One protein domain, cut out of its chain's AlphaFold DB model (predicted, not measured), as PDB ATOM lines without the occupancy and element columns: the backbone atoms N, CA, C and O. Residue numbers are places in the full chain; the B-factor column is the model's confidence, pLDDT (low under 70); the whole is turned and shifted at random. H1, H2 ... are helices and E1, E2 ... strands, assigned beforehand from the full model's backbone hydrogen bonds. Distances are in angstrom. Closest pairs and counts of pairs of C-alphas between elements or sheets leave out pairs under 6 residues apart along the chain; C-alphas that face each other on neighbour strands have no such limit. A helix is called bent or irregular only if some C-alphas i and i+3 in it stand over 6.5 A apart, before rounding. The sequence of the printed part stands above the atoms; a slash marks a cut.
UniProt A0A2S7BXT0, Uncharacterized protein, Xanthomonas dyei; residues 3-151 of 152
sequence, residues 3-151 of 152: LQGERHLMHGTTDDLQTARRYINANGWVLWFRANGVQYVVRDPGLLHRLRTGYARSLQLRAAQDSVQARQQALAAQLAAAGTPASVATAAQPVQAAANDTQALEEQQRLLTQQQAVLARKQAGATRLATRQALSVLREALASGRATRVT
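Overview. This is residues 3 to 151 of the 152 residues of an uncharacterized protein of Xanthomonas dyei (UniProt A0A2S7BXT0). A long helical hairpin, H2 and H3, makes a rod with a small head at one end, where the strands E1, E2 and E3 form a sheet between H1 on one face and the end of H3 on the other. Residues 84 to 97, of which 94 to 97 belong to H3, stand free and stick out at the far end of the hairpin. The 149 printed residues include, in order, H1, E1, E2, H2, H3 and E3; the sheet E1 - E2 - E3 is antiparallel and the class is mostly helix. The whole is extended, with a radius of gyration of the C-alphas of 24.0 A and spans of 80 by 27 by 26 A.

Along the chain. H1 is residues 14 to 21, 11.0 A long, from C-alpha 14 at (32.169, 42.198, -15.864). E1 is residues 29 to 35, 19.6 A, and E2 residues 38 to 42, 13.3 A. H2, residues 45 to 82, was assigned as one helix by its hydrogen bonds but is bent: C-alphas 54 and 57 are 7.0 A apart. Its arms are H2a, residues 45 to 54, 14.1 A, and H2b, residues 57 to 82, 37.7 A. H3, residues 94 to 143, is 72.5 A long. E3, residues 147 to 150, 9.2 A, ends at C-alpha 150 (45.290, 45.509, -4.102).

Arrangement. H1 is on the sheet, 9.1 A in height over it; its closest C-alphas to E1 are Ala 20 and Trp 32, 5.5 A. The hairpin E1 and E2 has N 33 and O 40 within hydrogen-bond range, 2.9 A; E2 and E3 have N 41 and O 148, 2.8 A. H2b and H3, a helical hairpin, touch at a shallow tilt of 21 degrees, opposite ways, closest at the C-alphas of Ser 58 and Ala 126, 5.3 A. With residues 129 to 141 alone, H3 touches H2a, closest at the C-alphas of Gly 54 and Ala 130, 5.1 A. H3 is on the face opposite to H1, 9.7 A in height. Every O i to N i+4 pair is within range in H1, H2a, H2b and H3.

Size, cuts and confidence. The C-alphas farthest apart, of Thr 90 and Gly 145, are 80.3 A apart. The printed part has no cut; the link H2 to H3 is long. Residues 3 to 21, 24 to 29 and 83 to 98 are under 70 in pLDDT.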
ATOM      1  N   LEU A   3      32.309  36.076  -4.775       54.19
ATOM      2  CA  LEU A   3      32.457  34.966  -5.716       54.19
ATOM      3  C   LEU A   3      32.628  33.623  -4.996       54.19
ATOM      4  O   LEU A   3      33.371  33.533  -4.020       54.19
ATOM      5  N   GLN A   4      31.968  32.589  -5.528       45.50
ATOM      6  CA  GLN A   4      32.190  31.172  -5.220       45.50
ATOM      7  C   GLN A   4      32.388  30.397  -6.528       45.50
ATOM      8  O   GLN A   4      31.391  30.043  -7.157       45.50
ATOM      9  N   GLY A   5      33.621  30.099  -6.946       55.41
ATOM     10  CA  GLY A   5      33.842  29.410  -8.229       55.41
ATOM     11  C   GLY A   5      33.154  30.144  -9.394       55.41
ATOM     12  O   GLY A   5      33.530  31.268  -9.710       55.41
ATOM     13  N   GLU A   6      32.115  29.536  -9.981       45.38
ATOM     14  CA  GLU A   6      31.290  30.080 -11.083       45.38
ATOM     15  C   GLU A   6      30.059  30.902 -10.615       45.38
ATOM     16  O   GLU A   6      29.315  31.441 -11.431       45.38
ATOM     17  N   ARG A   7      29.774  30.992  -9.306       43.84
ATOM     18  CA  ARG A   7      28.542  31.613  -8.773       43.84
ATOM     19  C   ARG A   7      28.761  33.027  -8.231       43.84
ATOM     20  O   ARG A   7      29.616  33.262  -7.376       43.84
ATOM     21  N   HIS A   8      27.918  33.959  -8.688       53.72
ATOM     22  CA  HIS A   8      27.949  35.379  -8.320       53.72
ATOM     23  C   HIS A   8      26.954  35.680  -7.187       53.72
ATOM     24  O   HIS A   8      25.759  35.398  -7.314       53.72
ATOM     25  N   LEU A   9      27.419  36.289  -6.090       54.06
ATOM     26  CA  LEU A   9      26.561  36.648  -4.950       54.06
ATOM     27  C   LEU A   9      26.338  38.166  -4.777       54.06
ATOM     28  O   LEU A   9      25.356  38.551  -4.149       54.06
ATOM     29  N   MET A  10      27.174  39.036  -5.365       56.00
ATOM     30  CA  MET A  10      26.959  40.498  -5.398       56.00
ATOM     31  C   MET A  10      27.251  41.083  -6.781       56.00
ATOM     32  O   MET A  10      28.228  40.684  -7.409       56.00
ATOM     33  N   HIS A  11      26.436  42.058  -7.200       52.12
ATOM     34  CA  HIS A  11      26.601  42.805  -8.449       52.12
ATOM     35  C   HIS A  11      27.943  43.558  -8.468       52.12
ATOM     36  O   HIS A  11      28.284  44.266  -7.518       52.12
ATOM     37  N   GLY A  12      28.690  43.372  -9.550       54.66
ATOM     38  CA  GLY A  12      29.894  44.097  -9.949       54.66
ATOM     39  C   GLY A  12      29.923  44.128 -11.477       54.66
ATOM     40  O   GLY A  12      29.163  43.393 -12.112       54.66
ATOM     41  N   THR A  13      30.741  44.989 -12.072       57.00
ATOM     42  CA  THR A  13      30.911  44.998 -13.532       57.00
ATOM     43  C   THR A  13      31.592  43.705 -13.999       57.00
ATOM     44  O   THR A  13      32.227  42.998 -13.216       57.00
ATOM     45  N   THR A  14      31.481  43.368 -15.286       57.56
ATOM     46  CA  THR A  14      32.169  42.198 -15.864       57.56
ATOM     47  C   THR A  14      33.697  42.266 -15.688       57.56
ATOM     48  O   THR A  14      34.360  41.235 -15.596       57.56
ATOM     49  N   ASP A  15      34.252  43.472 -15.574       56.62
ATOM     50  CA  ASP A  15      35.673  43.728 -15.315       56.62
ATOM     51  C   ASP A  15      36.072  43.407 -13.859       56.62
ATOM     52  O   ASP A  15      37.075  42.738 -13.587       56.62
ATOM     53  N   ASP A  16      35.204  43.764 -12.907       61.50
ATOM     54  CA  ASP A  16      35.356  43.429 -11.486       61.50
ATOM     55  C   ASP A  16      35.348  41.907 -11.253       61.50
ATOM     56  O   ASP A  16      36.037  41.386 -10.372       61.50
ATOM     57  N   LEU A  17      34.582  41.194 -12.082       58.56
ATOM     58  CA  LEU A  17      34.480  39.736 -12.121       58.56
ATOM     59  C   LEU A  17      35.812  39.066 -12.453       58.56
ATOM     60  O   LEU A  17      36.263  38.170 -11.735       58.56
ATOM     61  N   GLN A  18      36.440  39.503 -13.547       62.91
ATOM     62  CA  GLN A  18      37.727  38.972 -13.988       62.91
ATOM     63  C   GLN A  18      38.828  39.292 -12.982       62.91
ATOM     64  O   GLN A  18      39.638  38.424 -12.656       62.91
ATOM     65  N   THR A  19      38.819  40.509 -12.442       66.12
ATOM     66  CA  THR A  19      39.784  40.964 -11.441       66.12
ATOM     67  C   THR A  19      39.700  40.125 -10.168       66.12
ATOM     68  O   THR A  19      40.707  39.600  -9.700       66.12
ATOM     69  N   ALA A  20      38.497  39.902  -9.639       65.31
ATOM     70  CA  ALA A  20      38.309  39.097  -8.440       65.31
ATOM     71  C   ALA A  20      38.719  37.622  -8.633       65.31
ATOM     72  O   ALA A  20      39.281  37.020  -7.715       65.31
ATOM     73  N   ARG A  21      38.520  37.057  -9.836       65.12
ATOM     74  CA  ARG A  21      38.952  35.695 -10.209       65.12
ATOM     75  C   ARG A  21      40.467  35.497 -10.081       65.12
ATOM     76  O   ARG A  21      40.895  34.433  -9.647       65.12
ATOM     77  N   ARG A  22      41.271  36.526 -10.382       70.75
ATOM     78  CA  ARG A  22      42.746  36.489 -10.274       70.75
ATOM     79  C   ARG A  22      43.252  36.343  -8.835       70.75
ATOM     80  O   ARG A  22      44.389  35.935  -8.633       70.75
ATOM     81  N   TYR A  23      42.424  36.662  -7.837       70.00
ATOM     82  CA  TYR A  23      42.803  36.614  -6.418       70.00
ATOM     83  C   TYR A  23      42.307  35.365  -5.677       70.00
ATOM     84  O   TYR A  23      42.540  35.256  -4.464       70.00
ATOM     85  N   ILE A  24      41.627  34.450  -6.378       66.31
ATOM     86  CA  ILE A  24      41.210  33.149  -5.853       66.31
ATOM     87  C   ILE A  24      42.456  32.256  -5.753       66.31
ATOM     88  O   ILE A  24      43.019  31.846  -6.761       66.31
ATOM     89  N   ASN A  25      42.888  31.953  -4.528       58.47
ATOM     90  CA  ASN A  25      43.979  31.006  -4.265       58.47
ATOM     91  C   ASN A  25      43.417  29.580  -4.065       58.47
ATOM     92  O   ASN A  25      42.202  29.397  -4.046       58.47
ATOM     93  N   ALA A  26      44.280  28.589  -3.805       53.66
ATOM     94  CA  ALA A  26      43.928  27.173  -3.581       53.66
ATOM     95  C   ALA A  26      42.797  26.906  -2.552       53.66
ATOM     96  O   ALA A  26      42.131  25.878  -2.632       53.66
ATOM     97  N   ASN A  27      42.516  27.846  -1.638       54.22
ATOM     98  CA  ASN A  27      41.413  27.768  -0.663       54.22
ATOM     99  C   ASN A  27      40.052  28.280  -1.199       54.22
ATOM    100  O   ASN A  27      39.073  28.330  -0.458       54.22
ATOM    101  N   GLY A  28      39.972  28.672  -2.477       64.00
ATOM    102  CA  GLY A  28      38.741  28.779  -3.273       64.00
ATOM    103  C   GLY A  28      37.858  30.019  -3.081       64.00
ATOM    104  O   GLY A  28      36.924  30.204  -3.861       64.00
ATOM    105  N   TRP A  29      38.126  30.878  -2.092       65.75
ATOM    106  CA  TRP A  29      37.209  31.967  -1.735       65.75
ATOM    107  C   TRP A  29      37.900  33.296  -1.470       65.75
ATOM    108  O   TRP A  29      38.810  33.399  -0.649       65.75
ATOM    109  N   VAL A  30      37.408  34.333  -2.142       75.75
ATOM    110  CA  VAL A  30      37.872  35.704  -1.979       75.75
ATOM    111  C   VAL A  30      36.686  36.658  -2.081       75.75
ATOM    112  O   VAL A  30      35.817  36.509  -2.942       75.75
ATOM    113  N   LEU A  31      36.631  37.643  -1.188       77.94
ATOM    114  CA  LEU A  31      35.724  38.776  -1.324       77.94
ATOM    115  C   LEU A  31      36.538  39.948  -1.853       77.94
ATOM    116  O   LEU A  31      37.365  40.506  -1.139       77.94
ATOM    117  N   TRP A  32      36.290  40.317  -3.101       81.81
ATOM    118  CA  TRP A  32      36.892  41.494  -3.712       81.81
ATOM    119  C   TRP A  32      35.872  42.631  -3.714       81.81
ATOM    120  O   TRP A  32      34.694  42.420  -4.002       81.81
ATOM    121  N   PHE A  33      36.268  43.853  -3.395       78.00
ATOM    122  CA  PHE A  33      35.379  45.007  -3.501       78.00
ATOM    123  C   PHE A  33      36.159  46.291  -3.744       78.00
ATOM    124  O   PHE A  33      37.350  46.370  -3.464       78.00
ATOM    125  N   ARG A  34      35.465  47.313  -4.245       79.25
ATOM    126  CA  ARG A  34      36.026  48.644  -4.450       79.25
ATOM    127  C   ARG A  34      35.377  49.624  -3.482       79.25
ATOM    128  O   ARG A  34      34.156  49.636  -3.358       79.25
ATOM    129  N   ALA A  35      36.185  50.429  -2.807       75.19
ATOM    130  CA  ALA A  35      35.727  51.513  -1.947       75.19
ATOM    131  C   ALA A  35      36.613  52.741  -2.189       75.19
ATOM    132  O   ALA A  35      37.834  52.629  -2.158       75.19
ATOM    133  N   ASN A  36      36.001  53.897  -2.468       75.62
ATOM    134  CA  ASN A  36      36.706  55.160  -2.741       75.62
ATOM    135  C   ASN A  36      37.779  55.047  -3.846       75.62
ATOM    136  O   ASN A  36      38.884  55.559  -3.705       75.62
ATOM    137  N   GLY A  37      37.486  54.309  -4.924       75.81
ATOM    138  CA  GLY A  37      38.434  54.071  -6.025       75.81
ATOM    139  C   GLY A  37      39.540  53.053  -5.719       75.81
ATOM    140  O   GLY A  37      40.268  52.659  -6.624       75.81
ATOM    141  N   VAL A  38      39.636  52.564  -4.482       80.38
ATOM    142  CA  VAL A  38      40.634  51.580  -4.054       80.38
ATOM    143  C   VAL A  38      40.042  50.176  -4.092       80.38
ATOM    144  O   VAL A  38      38.909  49.957  -3.659       80.38
ATOM    145  N   GLN A  39      40.808  49.219  -4.614       83.19
ATOM    146  CA  GLN A  39      40.425  47.814  -4.644       83.19
ATOM    147  C   GLN A  39      40.914  47.095  -3.385       83.19
ATOM    148  O   GLN A  39      42.044  47.289  -2.933       83.19
ATOM    149  N   TYR A  40      40.060  46.241  -2.837       83.88
ATOM    150  CA  TYR A  40      40.307  45.480  -1.624       83.88
ATOM    151  C   TYR A  40      39.980  44.011  -1.831       83.88
ATOM    152  O   TYR A  40      39.021  43.657  -2.515       83.88
ATOM    153  N   VAL A  41      40.754  43.164  -1.166       86.38
ATOM    154  CA  VAL A  41      40.590  41.717  -1.120       86.38
ATOM    155  C   VAL A  41      40.498  41.272   0.336       86.38
ATOM    156  O   VAL A  41      41.344  41.617   1.156       86.38
ATOM    157  N   VAL A  42      39.480  40.479   0.660       85.38
ATOM    158  CA  VAL A  42      39.288  39.847   1.970       85.38
ATOM    159  C   VAL A  42      39.376  38.338   1.791       85.38
ATOM    160  O   VAL A  42      38.640  37.749   0.995       85.38
ATOM    161  N   ARG A  43      40.287  37.725   2.548       84.44
ATOM    162  CA  ARG A  43      40.534  36.271   2.577       84.44
ATOM    163  C   ARG A  43      40.219  35.637   3.932       84.44
ATOM    164  O   ARG A  43      40.402  34.438   4.100       84.44
ATOM    165  N   ASP A  44      39.758  36.437   4.890       85.25
ATOM    166  CA  ASP A  44      39.443  35.965   6.234       85.25
ATOM    167  C   ASP A  44      38.295  34.933   6.200       85.25
ATOM    168  O   ASP A  44      37.184  35.261   5.762       85.25
ATOM    169  N   PRO A  45      38.526  33.687   6.651       83.06
ATOM    170  CA  PRO A  45      37.536  32.621   6.540       83.06
ATOM    171  C   PRO A  45      36.290  32.879   7.400       83.06
ATOM    172  O   PRO A  45      35.195  32.466   7.017       83.06
ATOM    173  N   GLY A  46      36.418  33.594   8.524       87.12
ATOM    174  CA  GLY A  46      35.298  33.926   9.406       87.12
ATOM    175  C   GLY A  46      34.349  34.952   8.783       87.12
ATOM    176  O   GLY A  46      33.128  34.762   8.780       87.12
ATOM    177  N   LEU A  47      34.899  36.015   8.193       85.69
ATOM    178  CA  LEU A  47      34.139  37.034   7.469       85.69
ATOM    179  C   LEU A  47      33.466  36.451   6.226       85.69
ATOM    180  O   LEU A  47      32.283  36.706   5.989       85.69
ATOM    181  N   LEU A  48      34.182  35.616   5.469       83.69
ATOM    182  CA  LEU A  48      33.632  34.925   4.303       83.69
ATOM    183  C   LEU A  48      32.510  33.955   4.694       83.69
ATOM    184  O   LEU A  48      31.463  33.933   4.041       83.69
ATOM    185  N   HIS A  49      32.673  33.202   5.788       86.00
ATOM    186  CA  HIS A  49      31.624  32.325   6.306       86.00
ATOM    187  C   HIS A  49      30.374  33.116   6.706       86.00
ATOM    188  O   HIS A  49      29.269  32.773   6.285       86.00
ATOM    189  N   ARG A  50      30.535  34.205   7.469       85.38
ATOM    190  CA  ARG A  50      29.422  35.061   7.906       85.38
ATOM    191  C   ARG A  50      28.661  35.640   6.717       85.38
ATOM    192  O   ARG A  50      27.431  35.637   6.699       85.38
ATOM    193  N   LEU A  51      29.398  36.093   5.707       83.75
ATOM    194  CA  LEU A  51      28.827  36.615   4.479       83.75
ATOM    195  C   LEU A  51      28.026  35.537   3.738       83.75
ATOM    196  O   LEU A  51      26.872  35.767   3.384       83.75
ATOM    197  N   ARG A  52      28.586  34.333   3.577       82.00
ATOM    198  CA  ARG A  52      27.898  33.195   2.951       82.00
ATOM    199  C   ARG A  52      26.608  32.832   3.680       82.00
ATOM    200  O   ARG A  52      25.572  32.667   3.039       82.00
ATOM    201  N   THR A  53      26.657  32.748   5.005       86.38
ATOM    202  CA  THR A  53      25.480  32.461   5.834       86.38
ATOM    203  C   THR A  53      24.411  33.542   5.669       86.38
ATOM    204  O   THR A  53      23.232  33.216   5.546       86.38
ATOM    205  N   GLY A  54      24.807  34.814   5.547       83.06
ATOM    206  CA  GLY A  54      23.884  35.911   5.250       83.06
ATOM    207  C   GLY A  54      23.186  35.795   3.888       83.06
ATOM    208  O   GLY A  54      22.003  36.111   3.762       83.06
ATOM    209  N   TYR A  55      23.874  35.272   2.870       80.69
ATOM    210  CA  TYR A  55      23.291  35.060   1.538       80.69
ATOM    211  C   TYR A  55      22.534  33.738   1.373       80.69
ATOM    212  O   TYR A  55      21.762  33.608   0.419       80.69
ATOM    213  N   ALA A  56      22.713  32.765   2.271       84.50
ATOM    214  CA  ALA A  56      22.151  31.421   2.128       84.50
ATOM    215  C   ALA A  56      20.633  31.442   1.888       84.50
ATOM    216  O   ALA A  56      20.131  30.782   0.977       84.50
ATOM    217  N   ARG A  57      19.901  32.277   2.638       84.69
ATOM    218  CA  ARG A  57      18.446  32.415   2.484       84.69
ATOM    219  C   ARG A  57      18.050  32.986   1.122       84.69
ATOM    220  O   ARG A  57      17.092  32.511   0.517       84.69
ATOM    221  N   SER A  58      18.782  33.982   0.632       82.62
ATOM    222  CA  SER A  58      18.538  34.593  -0.679       82.62
ATOM    223  C   SER A  58      18.795  33.603  -1.816       82.62
ATOM    224  O   SER A  58      18.033  33.571  -2.781       82.62
ATOM    225  N   LEU A  59      19.820  32.754  -1.683       82.19
ATOM    226  CA  LEU A  59      20.115  31.692  -2.648       82.19
ATOM    227  C   LEU A  59      19.034  30.609  -2.669       82.19
ATOM    228  O   LEU A  59      18.598  30.212  -3.744       82.19
ATOM    229  N   GLN A  60      18.568  30.165  -1.498       87.69
ATOM    230  CA  GLN A  60      17.470  29.197  -1.399       87.69
ATOM    231  C   GLN A  60      16.183  29.730  -2.041       87.69
ATOM    232  O   GLN A  60      15.506  29.008  -2.765       87.69
ATOM    233  N   LEU A  61      15.853  31.003  -1.801       88.44
ATOM    234  CA  LEU A  61      14.666  31.626  -2.389       88.44
ATOM    235  C   LEU A  61      14.779  31.783  -3.905       88.44
ATOM    236  O   LEU A  61      13.785  31.570  -4.592       88.44
ATOM    237  N   ARG A  62      15.970  32.100  -4.427       86.31
ATOM    238  CA  ARG A  62      16.218  32.115  -5.874       86.31
ATOM    239  C   ARG A  62      16.007  30.730  -6.486       86.31
ATOM    240  O   ARG A  62      15.228  30.609  -7.416       86.31
ATOM    241  N   ALA A  63      16.592  29.685  -5.900       87.12
ATOM    242  CA  ALA A  63      16.401  28.318  -6.386       87.12
ATOM    243  C   ALA A  63      14.919  27.890  -6.370       87.12
ATOM    244  O   ALA A  63      14.446  27.228  -7.291       87.12
ATOM    245  N   ALA A  64      14.160  28.306  -5.348       90.25
ATOM    246  CA  ALA A  64      12.721  28.071  -5.305       90.25
ATOM    247  C   ALA A  64      11.984  28.795  -6.446       90.25
ATOM    248  O   ALA A  64      11.120  28.196  -7.080       90.25
ATOM    249  N   GLN A  65      12.336  30.048  -6.750       89.56
ATOM    250  CA  GLN A  65      11.758  30.779  -7.884       89.56
ATOM    251  C   GLN A  65      12.095  30.126  -9.221       89.56
ATOM    252  O   GLN A  65      11.195  29.953 -10.035       89.56
ATOM    253  N   ASP A  66      13.344  29.702  -9.415       89.94
ATOM    254  CA  ASP A  66      13.772  29.008 -10.633       89.94
ATOM    255  C   ASP A  66      12.934  27.733 -10.843       89.94
ATOM    256  O   ASP A  66      12.451  27.466 -11.944       89.94
ATOM    257  N   SER A  67      12.666  26.981  -9.766       93.25
ATOM    258  CA  SER A  67      11.819  25.782  -9.827       93.25
ATOM    259  C   SER A  67      10.356  26.086 -10.177       93.25
ATOM    260  O   SER A  67       9.728  25.344 -10.932       93.25
ATOM    261  N   VAL A  68       9.806  27.188  -9.658       92.94
ATOM    262  CA  VAL A  68       8.431  27.622  -9.945       92.94
ATOM    263  C   VAL A  68       8.316  28.133 -11.377       92.94
ATOM    264  O   VAL A  68       7.330  27.843 -12.052       92.94
ATOM    265  N   GLN A  69       9.335  28.829 -11.869       91.69
ATOM    266  CA  GLN A  69       9.405  29.282 -13.250       91.69
ATOM    267  C   GLN A  69       9.504  28.108 -14.231       91.69
ATOM    268  O   GLN A  69       8.772  28.088 -15.217       91.69
ATOM    269  N   ALA A  70      10.321  27.093 -13.933       93.31
ATOM    270  CA  ALA A  70      10.399  25.879 -14.748       93.31
ATOM    271  C   ALA A  70       9.043  25.150 -14.828       93.31
ATOM    272  O   ALA A  70       8.628  24.713 -15.901       93.31
ATOM    273  N   ARG A  71       8.304  25.074 -13.710       92.75
ATOM    274  CA  ARG A  71       6.947  24.499 -13.688       92.75
ATOM    275  C   ARG A  71       5.957  25.301 -14.528       92.75
ATOM    276  O   ARG A  71       5.168  24.701 -15.246       92.75
ATOM    277  N   GLN A  72       6.014  26.632 -14.473       91.06
ATOM    278  CA  GLN A  72       5.165  27.488 -15.309       91.06
ATOM    279  C   GLN A  72       5.460  27.310 -16.800       91.06
ATOM    280  O   GLN A  72       4.533  27.252 -17.597       91.06
ATOM    281  N   GLN A  73       6.732  27.174 -17.184       91.62
ATOM    282  CA  GLN A  73       7.107  26.912 -18.577       91.62
ATOM    283  C   GLN A  73       6.566  25.564 -19.070       91.62
ATOM    284  O   GLN A  73       6.008  25.491 -20.162       91.62
ATOM    285  N   ALA A  74       6.678  24.513 -18.252       92.50
ATOM    286  CA  ALA A  74       6.126  23.199 -18.580       92.50
ATOM    287  C   ALA A  74       4.593  23.231 -18.708       92.50
ATOM    288  O   ALA A  74       4.042  22.654 -19.641       92.50
ATOM    289  N   LEU A  75       3.908  23.940 -17.807       90.81
ATOM    290  CA  LEU A  75       2.455  24.081 -17.834       90.81
ATOM    291  C   LEU A  75       1.973  24.898 -19.042       90.81
ATOM    292  O   LEU A  75       1.015  24.512 -19.707       90.81
ATOM    293  N   ALA A  76       2.676  25.979 -19.383       88.19
ATOM    294  CA  ALA A  76       2.394  26.766 -20.580       88.19
ATOM    295  C   ALA A  76       2.538  25.927 -21.862       88.19
ATOM    296  O   ALA A  76       1.716  26.052 -22.769       88.19
ATOM    297  N   ALA A  77       3.533  25.034 -21.926       89.12
ATOM    298  CA  ALA A  77       3.684  24.104 -23.044       89.12
ATOM    299  C   ALA A  77       2.522  23.096 -23.133       89.12
ATOM    300  O   ALA A  77       2.062  22.796 -24.232       89.12
ATOM    301  N   GLN A  78       2.009  22.611 -21.995       87.50
ATOM    302  CA  GLN A  78       0.842  21.715 -21.956       87.50
ATOM    303  C   GLN A  78      -0.438  22.416 -22.421       87.50
ATOM    304  O   GLN A  78      -1.175  21.863 -23.232       87.50
ATOM    305  N   LEU A  79      -0.674  23.651 -21.967       84.56
ATOM    306  CA  LEU A  79      -1.807  24.467 -22.412       84.56
ATOM    307  C   LEU A  79      -1.737  24.768 -23.915       84.56
ATOM    308  O   LEU A  79      -2.745  24.671 -24.608       84.56
ATOM    309  N   ALA A  80      -0.544  25.079 -24.433       84.56
ATOM    310  CA  ALA A  80      -0.344  25.285 -25.864       84.56
ATOM    311  C   ALA A  80      -0.645  24.012 -26.672       84.56
ATOM    312  O   ALA A  80      -1.317  24.092 -27.696       84.56
ATOM    313  N   ALA A  81      -0.206  22.843 -26.190       83.44
ATOM    314  CA  ALA A  81      -0.482  21.559 -26.833       83.44
ATOM    315  C   ALA A  81      -1.980  21.199 -26.809       83.44
ATOM    316  O   ALA A  81      -2.509  20.751 -27.826       83.44
ATOM    317  N   ALA A  82      -2.670  21.447 -25.690       75.50
ATOM    318  CA  ALA A  82      -4.110  21.219 -25.547       75.50
ATOM    319  C   ALA A  82      -4.965  22.181 -26.397       75.50
ATOM    320  O   ALA A  82      -6.054  21.817 -26.830       75.50
ATOM    321  N   GLY A  83      -4.469  23.398 -26.655       66.62
ATOM    322  CA  GLY A  83      -5.128  24.401 -27.497       66.62
ATOM    323  C   GLY A  83      -4.966  24.183 -29.006       66.62
ATOM    324  O   GLY A  83      -5.629  24.866 -29.785       66.62
ATOM    325  N   THR A  84      -4.108  23.252 -29.441       62.78
ATOM    326  CA  THR A  84      -3.975  22.886 -30.857       62.78
ATOM    327  C   THR A  84      -5.150  21.991 -31.261       62.78
ATOM    328  O   THR A  84      -5.227  20.858 -30.782       62.78
ATOM    329  N   PRO A  85      -6.067  22.434 -32.141       54.94
ATOM    330  CA  PRO A  85      -7.140  21.569 -32.595       54.94
ATOM    331  C   PRO A  85      -6.528  20.450 -33.438       54.94
ATOM    332  O   PRO A  85      -6.029  20.682 -34.540       54.94
ATOM    333  N   ALA A  86      -6.573  19.220 -32.930       51.75
ATOM    334  CA  ALA A  86      -6.464  18.055 -33.784       51.75
ATOM    335  C   ALA A  86      -7.690  18.075 -34.706       51.75
ATOM    336  O   ALA A  86      -8.787  17.667 -34.325       51.75
ATOM    337  N   SER A  87      -7.527  18.606 -35.918       51.03
ATOM    338  CA  SER A  87      -8.408  18.266 -37.030       51.03
ATOM    339  C   SER A  87      -8.414  16.745 -37.121       51.03
ATOM    340  O   SER A  87      -7.401  16.196 -37.526       51.03
ATOM    341  N   VAL A  88      -9.441  16.080 -36.585       50.66
ATOM    342  CA  VAL A  88     -10.362  15.101 -37.201       50.66
ATOM    343  C   VAL A  88     -11.158  14.411 -36.065       50.66
ATOM    344  O   VAL A  88     -10.582  13.985 -35.071       50.66
ATOM    345  N   ALA A  89     -12.464  14.222 -36.301       49.12
ATOM    346  CA  ALA A  89     -13.351  13.173 -35.762       49.12
ATOM    347  C   ALA A  89     -14.253  13.485 -34.543       49.12
ATOM    348  O   ALA A  89     -13.882  13.377 -33.380       49.12
ATOM    349  N   THR A  90     -15.515  13.775 -34.873       52.16
ATOM    350  CA  THR A  90     -16.739  13.116 -34.380       52.16
ATOM    351  C   THR A  90     -16.671  12.412 -33.014       52.16
ATOM    352  O   THR A  90     -16.543  11.194 -32.951       52.16
ATOM    353  N   ALA A  91     -16.889  13.141 -31.919       52.53
ATOM    354  CA  ALA A  91     -17.553  12.602 -30.728       52.53
ATOM    355  C   ALA A  91     -18.037  13.755 -29.834       52.53
ATOM    356  O   ALA A  91     -17.323  14.730 -29.617       52.53
ATOM    357  N   ALA A  92     -19.253  13.642 -29.298       55.03
ATOM    358  CA  ALA A  92     -19.843  14.632 -28.396       55.03
ATOM    359  C   ALA A  92     -19.391  14.463 -26.925       55.03
ATOM    360  O   ALA A  92     -19.562  15.377 -26.128       55.03
ATOM    361  N   GLN A  93     -18.778  13.326 -26.557       56.31
ATOM    362  CA  GLN A  93     -18.199  13.077 -25.226       56.31
ATOM    363  C   GLN A  93     -16.765  13.620 -24.946       56.31
ATOM    364  O   GLN A  93     -16.528  13.993 -23.798       56.31
ATOM    365  N   PRO A  94     -15.791  13.708 -25.883       60.84
ATOM    366  CA  PRO A  94     -14.429  14.183 -25.582       60.84
ATOM    367  C   PRO A  94     -14.321  15.687 -25.288       60.84
ATOM    368  O   PRO A  94     -13.323  16.121 -24.718       60.84
ATOM    369  N   VAL A  95     -15.337  16.488 -25.629       62.62
ATOM    370  CA  VAL A  95     -15.295  17.952 -25.464       62.62
ATOM    371  C   VAL A  95     -15.397  18.366 -23.990       62.62
ATOM    372  O   VAL A  95     -14.653  19.240 -23.551       62.62
ATOM    373  N   GLN A  96     -16.251  17.709 -23.193       64.31
ATOM    374  CA  GLN A  96     -16.364  17.988 -21.752       64.31
ATOM    375  C   GLN A  96     -15.112  17.568 -20.967       64.31
ATOM    376  O   GLN A  96     -14.697  18.285 -20.062       64.31
ATOM    377  N   ALA A  97     -14.504  16.427 -21.307       65.38
ATOM    378  CA  ALA A  97     -13.282  15.963 -20.645       65.38
ATOM    379  C   ALA A  97     -12.104  16.916 -20.916       65.38
ATOM    380  O   ALA A  97     -11.455  17.364 -19.977       65.38
ATOM    381  N   ALA A  98     -11.915  17.328 -22.175       67.38
ATOM    382  CA  ALA A  98     -10.893  18.307 -22.545       67.38
ATOM    383  C   ALA A  98     -11.121  19.693 -21.901       67.38
ATOM    384  O   ALA A  98     -10.164  20.370 -21.514       67.38
ATOM    385  N   ALA A  99     -12.381  20.116 -21.744       70.44
ATOM    386  CA  ALA A  99     -12.727  21.344 -21.026       70.44
ATOM    387  C   ALA A  99     -12.373  21.271 -19.525       70.44
ATOM    388  O   ALA A  99     -11.834  22.227 -18.972       70.44
ATOM    389  N   ASN A 100     -12.613  20.133 -18.869       77.56
ATOM    390  CA  ASN A 100     -12.235  19.941 -17.465       77.56
ATOM    391  C   ASN A 100     -10.705  19.912 -17.280       77.56
ATOM    392  O   ASN A 100     -10.188  20.505 -16.332       77.56
ATOM    393  N   ASP A 101      -9.978  19.274 -18.202       79.81
ATOM    394  CA  ASP A 101      -8.513  19.206 -18.165       79.81
ATOM    395  C   ASP A 101      -7.880  20.594 -18.343       79.81
ATOM    396  O   ASP A 101      -6.985  20.982 -17.592       79.81
ATOM    397  N   THR A 102      -8.383  21.393 -19.287       80.88
ATOM    398  CA  THR A 102      -7.920  22.779 -19.481       80.88
ATOM    399  C   THR A 102      -8.205  23.666 -18.269       80.88
ATOM    400  O   THR A 102      -7.314  24.402 -17.841       80.88
ATOM    401  N   GLN A 103      -9.379  23.545 -17.640       85.75
ATOM    402  CA  GLN A 103      -9.693  24.268 -16.401       85.75
ATOM    403  C   GLN A 103      -8.744  23.906 -15.248       85.75
ATOM    404  O   GLN A 103      -8.275  24.796 -14.532       85.75
ATOM    405  N   ALA A 104      -8.410  22.622 -15.086       87.88
ATOM    406  CA  ALA A 104      -7.465  22.174 -14.064       87.88
ATOM    407  C   ALA A 104      -6.051  22.749 -14.289       87.88
ATOM    408  O   ALA A 104      -5.394  23.195 -13.341       87.88
ATOM    409  N   LEU A 105      -5.593  22.799 -15.545       87.44
ATOM    410  CA  LEU A 105      -4.304  23.398 -15.915       87.44
ATOM    411  C   LEU A 105      -4.288  24.918 -15.663       87.44
ATOM    412  O   LEU A 105      -3.304  25.454 -15.148       87.44
ATOM    413  N   GLU A 106      -5.379  25.629 -15.955       87.56
ATOM    414  CA  GLU A 106      -5.510  27.062 -15.656       87.56
ATOM    415  C   GLU A 106      -5.486  27.357 -14.148       87.56
ATOM    416  O   GLU A 106      -4.849  28.320 -13.705       87.56
ATOM    417  N   GLU A 107      -6.143  26.530 -13.335       91.38
ATOM    418  CA  GLU A 107      -6.102  26.660 -11.878       91.38
ATOM    419  C   GLU A 107      -4.682  26.439 -11.342       91.38
ATOM    420  O   GLU A 107      -4.180  27.231 -10.533       91.38
ATOM    421  N   GLN A 108      -3.974  25.439 -11.873       91.50
ATOM    422  CA  GLN A 108      -2.572  25.208 -11.543       91.50
ATOM    423  C   GLN A 108      -1.685  26.414 -11.908       91.50
ATOM    424  O   GLN A 108      -0.812  26.799 -11.121       91.50
ATOM    425  N   GLN A 109      -1.944  27.078 -13.040       91.31
ATOM    426  CA  GLN A 109      -1.222  28.287 -13.453       91.31
ATOM    427  C   GLN A 109      -1.452  29.446 -12.470       91.31
ATOM    428  O   GLN A 109      -0.508  30.165 -12.112       91.31
ATOM    429  N   ARG A 110      -2.685  29.615 -11.971       91.88
ATOM    430  CA  ARG A 110      -3.012  30.632 -10.954       91.88
ATOM    431  C   ARG A 110      -2.274  30.371  -9.643       91.88
ATOM    432  O   ARG A 110      -1.683  31.300  -9.087       91.88
ATOM    433  N   LEU A 111      -2.241  29.122  -9.176       94.75
ATOM    434  CA  LEU A 111      -1.531  28.738  -7.949       94.75
ATOM    435  C   LEU A 111      -0.020  28.986  -8.053       94.75
ATOM    436  O   LEU A 111       0.580  29.554  -7.135       94.75
ATOM    437  N   LEU A 112       0.603  28.630  -9.182       92.50
ATOM    438  CA  LEU A 112       2.025  28.901  -9.419       92.50
ATOM    439  C   LEU A 112       2.325  30.408  -9.454       92.50
ATOM    440  O   LEU A 112       3.328  30.849  -8.892       92.50
ATOM    441  N   THR A 113       1.428  31.209 -10.033       90.94
ATOM    442  CA  THR A 113       1.549  32.677 -10.068       90.94
ATOM    443  C   THR A 113       1.495  33.280  -8.660       90.94
ATOM    444  O   THR A 113       2.328  34.117  -8.295       90.94
ATOM    445  N   GLN A 114       0.566  32.820  -7.818       94.00
ATOM    446  CA  GLN A 114       0.488  33.241  -6.415       94.00
ATOM    447  C   GLN A 114       1.744  32.836  -5.634       94.00
ATOM    448  O   GLN A 114       2.308  33.639  -4.883       94.00
ATOM    449  N   GLN A 115       2.229  31.608  -5.844       93.19
ATOM    450  CA  GLN A 115       3.461  31.125  -5.228       93.19
ATOM    451  C   GLN A 115       4.666  31.984  -5.638       93.19
ATOM    452  O   GLN A 115       5.459  32.374  -4.774       93.19
ATOM    453  N   GLN A 116       4.761  32.364  -6.915       91.56
ATOM    454  CA  GLN A 116       5.802  33.259  -7.419       91.56
ATOM    455  C   GLN A 116       5.759  34.629  -6.724       91.56
ATOM    456  O   GLN A 116       6.800  35.133  -6.294       91.56
ATOM    457  N   ALA A 117       4.571  35.211  -6.535       91.50
ATOM    458  CA  ALA A 117       4.413  36.493  -5.844       91.50
ATOM    459  C   ALA A 117       4.875  36.429  -4.375       91.50
ATOM    460  O   ALA A 117       5.566  37.331  -3.885       91.50
ATOM    461  N   VAL A 118       4.550  35.344  -3.665       94.50
ATOM    462  CA  VAL A 118       5.009  35.122  -2.284       94.50
ATOM    463  C   VAL A 118       6.531  34.970  -2.227       94.50
ATOM    464  O   VAL A 118       7.178  35.562  -1.355       94.50
ATOM    465  N   LEU A 119       7.123  34.207  -3.150       91.75
ATOM    466  CA  LEU A 119       8.574  34.036  -3.227       91.75
ATOM    467  C   LEU A 119       9.288  35.355  -3.546       91.75
ATOM    468  O   LEU A 119      10.286  35.661  -2.899       91.75
ATOM    469  N   ALA A 120       8.749  36.173  -4.455       87.88
ATOM    470  CA  ALA A 120       9.293  37.492  -4.785       87.88
ATOM    471  C   ALA A 120       9.336  38.427  -3.563       87.88
ATOM    472  O   ALA A 120      10.365  39.046  -3.283       87.88
ATOM    473  N   ARG A 121       8.263  38.467  -2.761       91.81
ATOM    474  CA  ARG A 121       8.235  39.248  -1.510       91.81
ATOM    475  C   ARG A 121       9.293  38.765  -0.515       91.81
ATOM    476  O   ARG A 121      10.032  39.573   0.051       91.81
ATOM    477  N   LYS A 122       9.411  37.444  -0.331       91.38
ATOM    478  CA  LYS A 122      10.441  36.840   0.533       91.38
ATOM    479  C   LYS A 122      11.851  37.167   0.033       91.38
ATOM    480  O   LYS A 122      12.726  37.476   0.842       91.38
ATOM    481  N   GLN A 123      12.069  37.139  -1.280       88.62
ATOM    482  CA  GLN A 123      13.357  37.445  -1.899       88.62
ATOM    483  C   GLN A 123      13.751  38.911  -1.705       88.62
ATOM    484  O   GLN A 123      14.910  39.180  -1.392       88.62
ATOM    485  N   ALA A 124      12.809  39.851  -1.823       84.94
ATOM    486  CA  ALA A 124      13.077  41.263  -1.564       84.94
ATOM    487  C   ALA A 124      13.558  41.484  -0.118       84.94
ATOM    488  O   ALA A 124      14.558  42.165   0.114       84.94
ATOM    489  N   GLY A 125      12.898  40.851   0.859       87.88
ATOM    490  CA  GLY A 125      13.308  40.905   2.265       87.88
ATOM    491  C   GLY A 125      14.678  40.268   2.516       87.88
ATOM    492  O   GLY A 125      15.545  40.886   3.140       87.88
ATOM    493  N   ALA A 126      14.902  39.062   1.988       85.75
ATOM    494  CA  ALA A 126      16.167  38.344   2.138       85.75
ATOM    495  C   ALA A 126      17.339  39.095   1.488       85.75
ATOM    496  O   ALA A 126      18.401  39.218   2.092       85.75
ATOM    497  N   THR A 127      17.126  39.684   0.309       79.50
ATOM    498  CA  THR A 127      18.134  40.505  -0.376       79.50
ATOM    499  C   THR A 127      18.512  41.718   0.465       79.50
ATOM    500  O   THR A 127      19.694  41.939   0.699       79.50
ATOM    501  N   ARG A 128      17.536  42.458   1.014       84.31
ATOM    502  CA  ARG A 128      17.820  43.613   1.888       84.31
ATOM    503  C   ARG A 128      18.629  43.221   3.128       84.31
ATOM    504  O   ARG A 128      19.529  43.956   3.533       84.31
ATOM    505  N   LEU A 129      18.311  42.085   3.751       85.69
ATOM    506  CA  LEU A 129      19.065  41.568   4.899       85.69
ATOM    507  C   LEU A 129      20.494  41.187   4.504       85.69
ATOM    508  O   LEU A 129      21.437  41.652   5.146       85.69
ATOM    509  N   ALA A 130      20.650  40.437   3.414       79.75
ATOM    510  CA  ALA A 130      21.951  40.030   2.899       79.75
ATOM    511  C   ALA A 130      22.823  41.241   2.523       79.75
ATOM    512  O   ALA A 130      24.001  41.278   2.869       79.75
ATOM    513  N   THR A 131      22.246  42.279   1.906       78.62
ATOM    514  CA  THR A 131      22.954  43.532   1.603       78.62
ATOM    515  C   THR A 131      23.431  44.228   2.874       78.62
ATOM    516  O   THR A 131      24.594  44.620   2.954       78.62
ATOM    517  N   ARG A 132      22.578  44.350   3.901       84.25
ATOM    518  CA  ARG A 132      22.977  44.962   5.181       84.25
ATOM    519  C   ARG A 132      24.104  44.185   5.861       84.25
ATOM    520  O   ARG A 132      25.070  44.792   6.319       84.25
ATOM    521  N   GLN A 133      24.008  42.857   5.886       84.56
ATOM    522  CA  GLN A 133      25.054  41.992   6.436       84.56
ATOM    523  C   GLN A 133      26.359  42.115   5.643       84.56
ATOM    524  O   GLN A 133      27.422  42.240   6.245       84.56
ATOM    525  N   ALA A 134      26.285  42.172   4.312       81.00
ATOM    526  CA  ALA A 134      27.449  42.382   3.463       81.00
ATOM    527  C   ALA A 134      28.149  43.710   3.764       81.00
ATOM    528  O   ALA A 134      29.357  43.729   3.976       81.00
ATOM    529  N   LEU A 135      27.398  44.807   3.877       84.44
ATOM    530  CA  LEU A 135      27.954  46.112   4.242       84.44
ATOM    531  C   LEU A 135      28.575  46.124   5.645       84.44
ATOM    532  O   LEU A 135      29.536  46.855   5.882       84.44
ATOM    533  N   SER A 136      28.039  45.341   6.585       86.75
ATOM    534  CA  SER A 136      28.640  45.176   7.914       86.75
ATOM    535  C   SER A 136      29.983  44.453   7.835       86.75
ATOM    536  O   SER A 136      30.959  44.934   8.398       86.75
ATOM    537  N   VAL A 137      30.046  43.340   7.098       85.06
ATOM    538  CA  VAL A 137      31.280  42.562   6.902       85.06
ATOM    539  C   VAL A 137      32.350  43.395   6.196       85.06
ATOM    540  O   VAL A 137      33.510  43.355   6.588       85.06
ATOM    541  N   LEU A 138      31.966  44.187   5.193       84.19
ATOM    542  CA  LEU A 138      32.886  45.080   4.483       84.19
ATOM    543  C   LEU A 138      33.472  46.154   5.409       84.19
ATOM    544  O   LEU A 138      34.682  46.366   5.412       84.19
ATOM    545  N   ARG A 139      32.630  46.800   6.227       86.50
ATOM    546  CA  ARG A 139      33.089  47.786   7.218       86.50
ATOM    547  C   ARG A 139      34.005  47.158   8.263       86.50
ATOM    548  O   ARG A 139      35.040  47.736   8.572       86.50
ATOM    549  N   GLU A 140      33.658  45.975   8.763       89.44
ATOM    550  CA  GLU A 140      34.495  45.237   9.711       89.44
ATOM    551  C   GLU A 140      35.846  44.872   9.089       89.44
ATOM    552  O   GLU A 140      36.882  45.071   9.720       89.44
ATOM    553  N   ALA A 141      35.864  44.392   7.844       86.31
ATOM    554  CA  ALA A 141      37.095  44.028   7.153       86.31
ATOM    555  C   ALA A 141      38.050  45.224   7.007       86.31
ATOM    556  O   ALA A 141      39.253  45.072   7.205       86.31
ATOM    557  N   LEU A 142      37.512  46.411   6.708       86.62
ATOM    558  CA  LEU A 142      38.287  47.649   6.632       86.62
ATOM    559  C   LEU A 142      38.793  48.087   8.012       86.62
ATOM    560  O   LEU A 142      39.983  48.341   8.168       86.62
ATOM    561  N   ALA A 143      37.915  48.131   9.018       89.25
ATOM    562  CA  ALA A 143      38.265  48.588  10.364       89.25
ATOM    563  C   ALA A 143      39.270  47.666  11.075       89.25
ATOM    564  O   ALA A 143      40.095  48.135  11.850       89.25
ATOM    565  N   SER A 144      39.213  46.360  10.803       89.50
ATOM    566  CA  SER A 144      40.104  45.353  11.400       89.50
ATOM    567  C   SER A 144      41.384  45.092  10.598       89.50
ATOM    568  O   SER A 144      42.149  44.203  10.962       89.50
ATOM    569  N   GLY A 145      41.612  45.800   9.483       88.19
ATOM    570  CA  GLY A 145      42.776  45.573   8.614       88.19
ATOM    571  C   GLY A 145      42.771  44.224   7.879       88.19
ATOM    572  O   GLY A 145      43.765  43.853   7.263       88.19
ATOM    573  N   ARG A 146      41.653  43.485   7.904       87.00
ATOM    574  CA  ARG A 146      41.477  42.200   7.199       87.00
ATOM    575  C   ARG A 146      41.195  42.363   5.702       87.00
ATOM    576  O   ARG A 146      41.157  41.377   4.966       87.00
ATOM    577  N   ALA A 147      40.964  43.595   5.258       86.69
ATOM    578  CA  ALA A 147      40.907  43.971   3.856       86.69
ATOM    579  C   ALA A 147      42.303  44.378   3.370       86.69
ATOM    580  O   ALA A 147      42.824  45.431   3.736       86.69
ATOM    581  N   THR A 148      42.897  43.561   2.506       85.56
ATOM    582  CA  THR A 148      44.169  43.877   1.858       85.56
ATOM    583  C   THR A 148      43.901  44.757   0.647       85.56
ATOM    584  O   THR A 148      43.142  44.377  -0.245       85.56
ATOM    585  N   ARG A 149      44.523  45.935   0.606       85.44
ATOM    586  CA  ARG A 149      44.506  46.782  -0.587       85.44
ATOM    587  C   ARG A 149      45.253  46.071  -1.713       85.44
ATOM    588  O   ARG A 149      46.375  45.618  -1.510       85.44
ATOM    589  N   VAL A 150      44.644  46.008  -2.888       81.94
ATOM    590  CA  VAL A 150      45.290  45.509  -4.102       81.94
ATOM    591  C   VAL A 150      45.384  46.646  -5.113       81.94
ATOM    592  O   VAL A 150      44.442  47.418  -5.292       81.94
ATOM    593  N   THR A 151      46.553  46.805  -5.719       71.50
ATOM    594  CA  THR A 151      46.730  47.636  -6.912       71.50
ATOM    595  C   THR A 151      46.341  46.806  -8.128       71.50
ATOM    596  O   THR A 151      46.774  45.657  -8.246       71.50
TER     597      THR A 151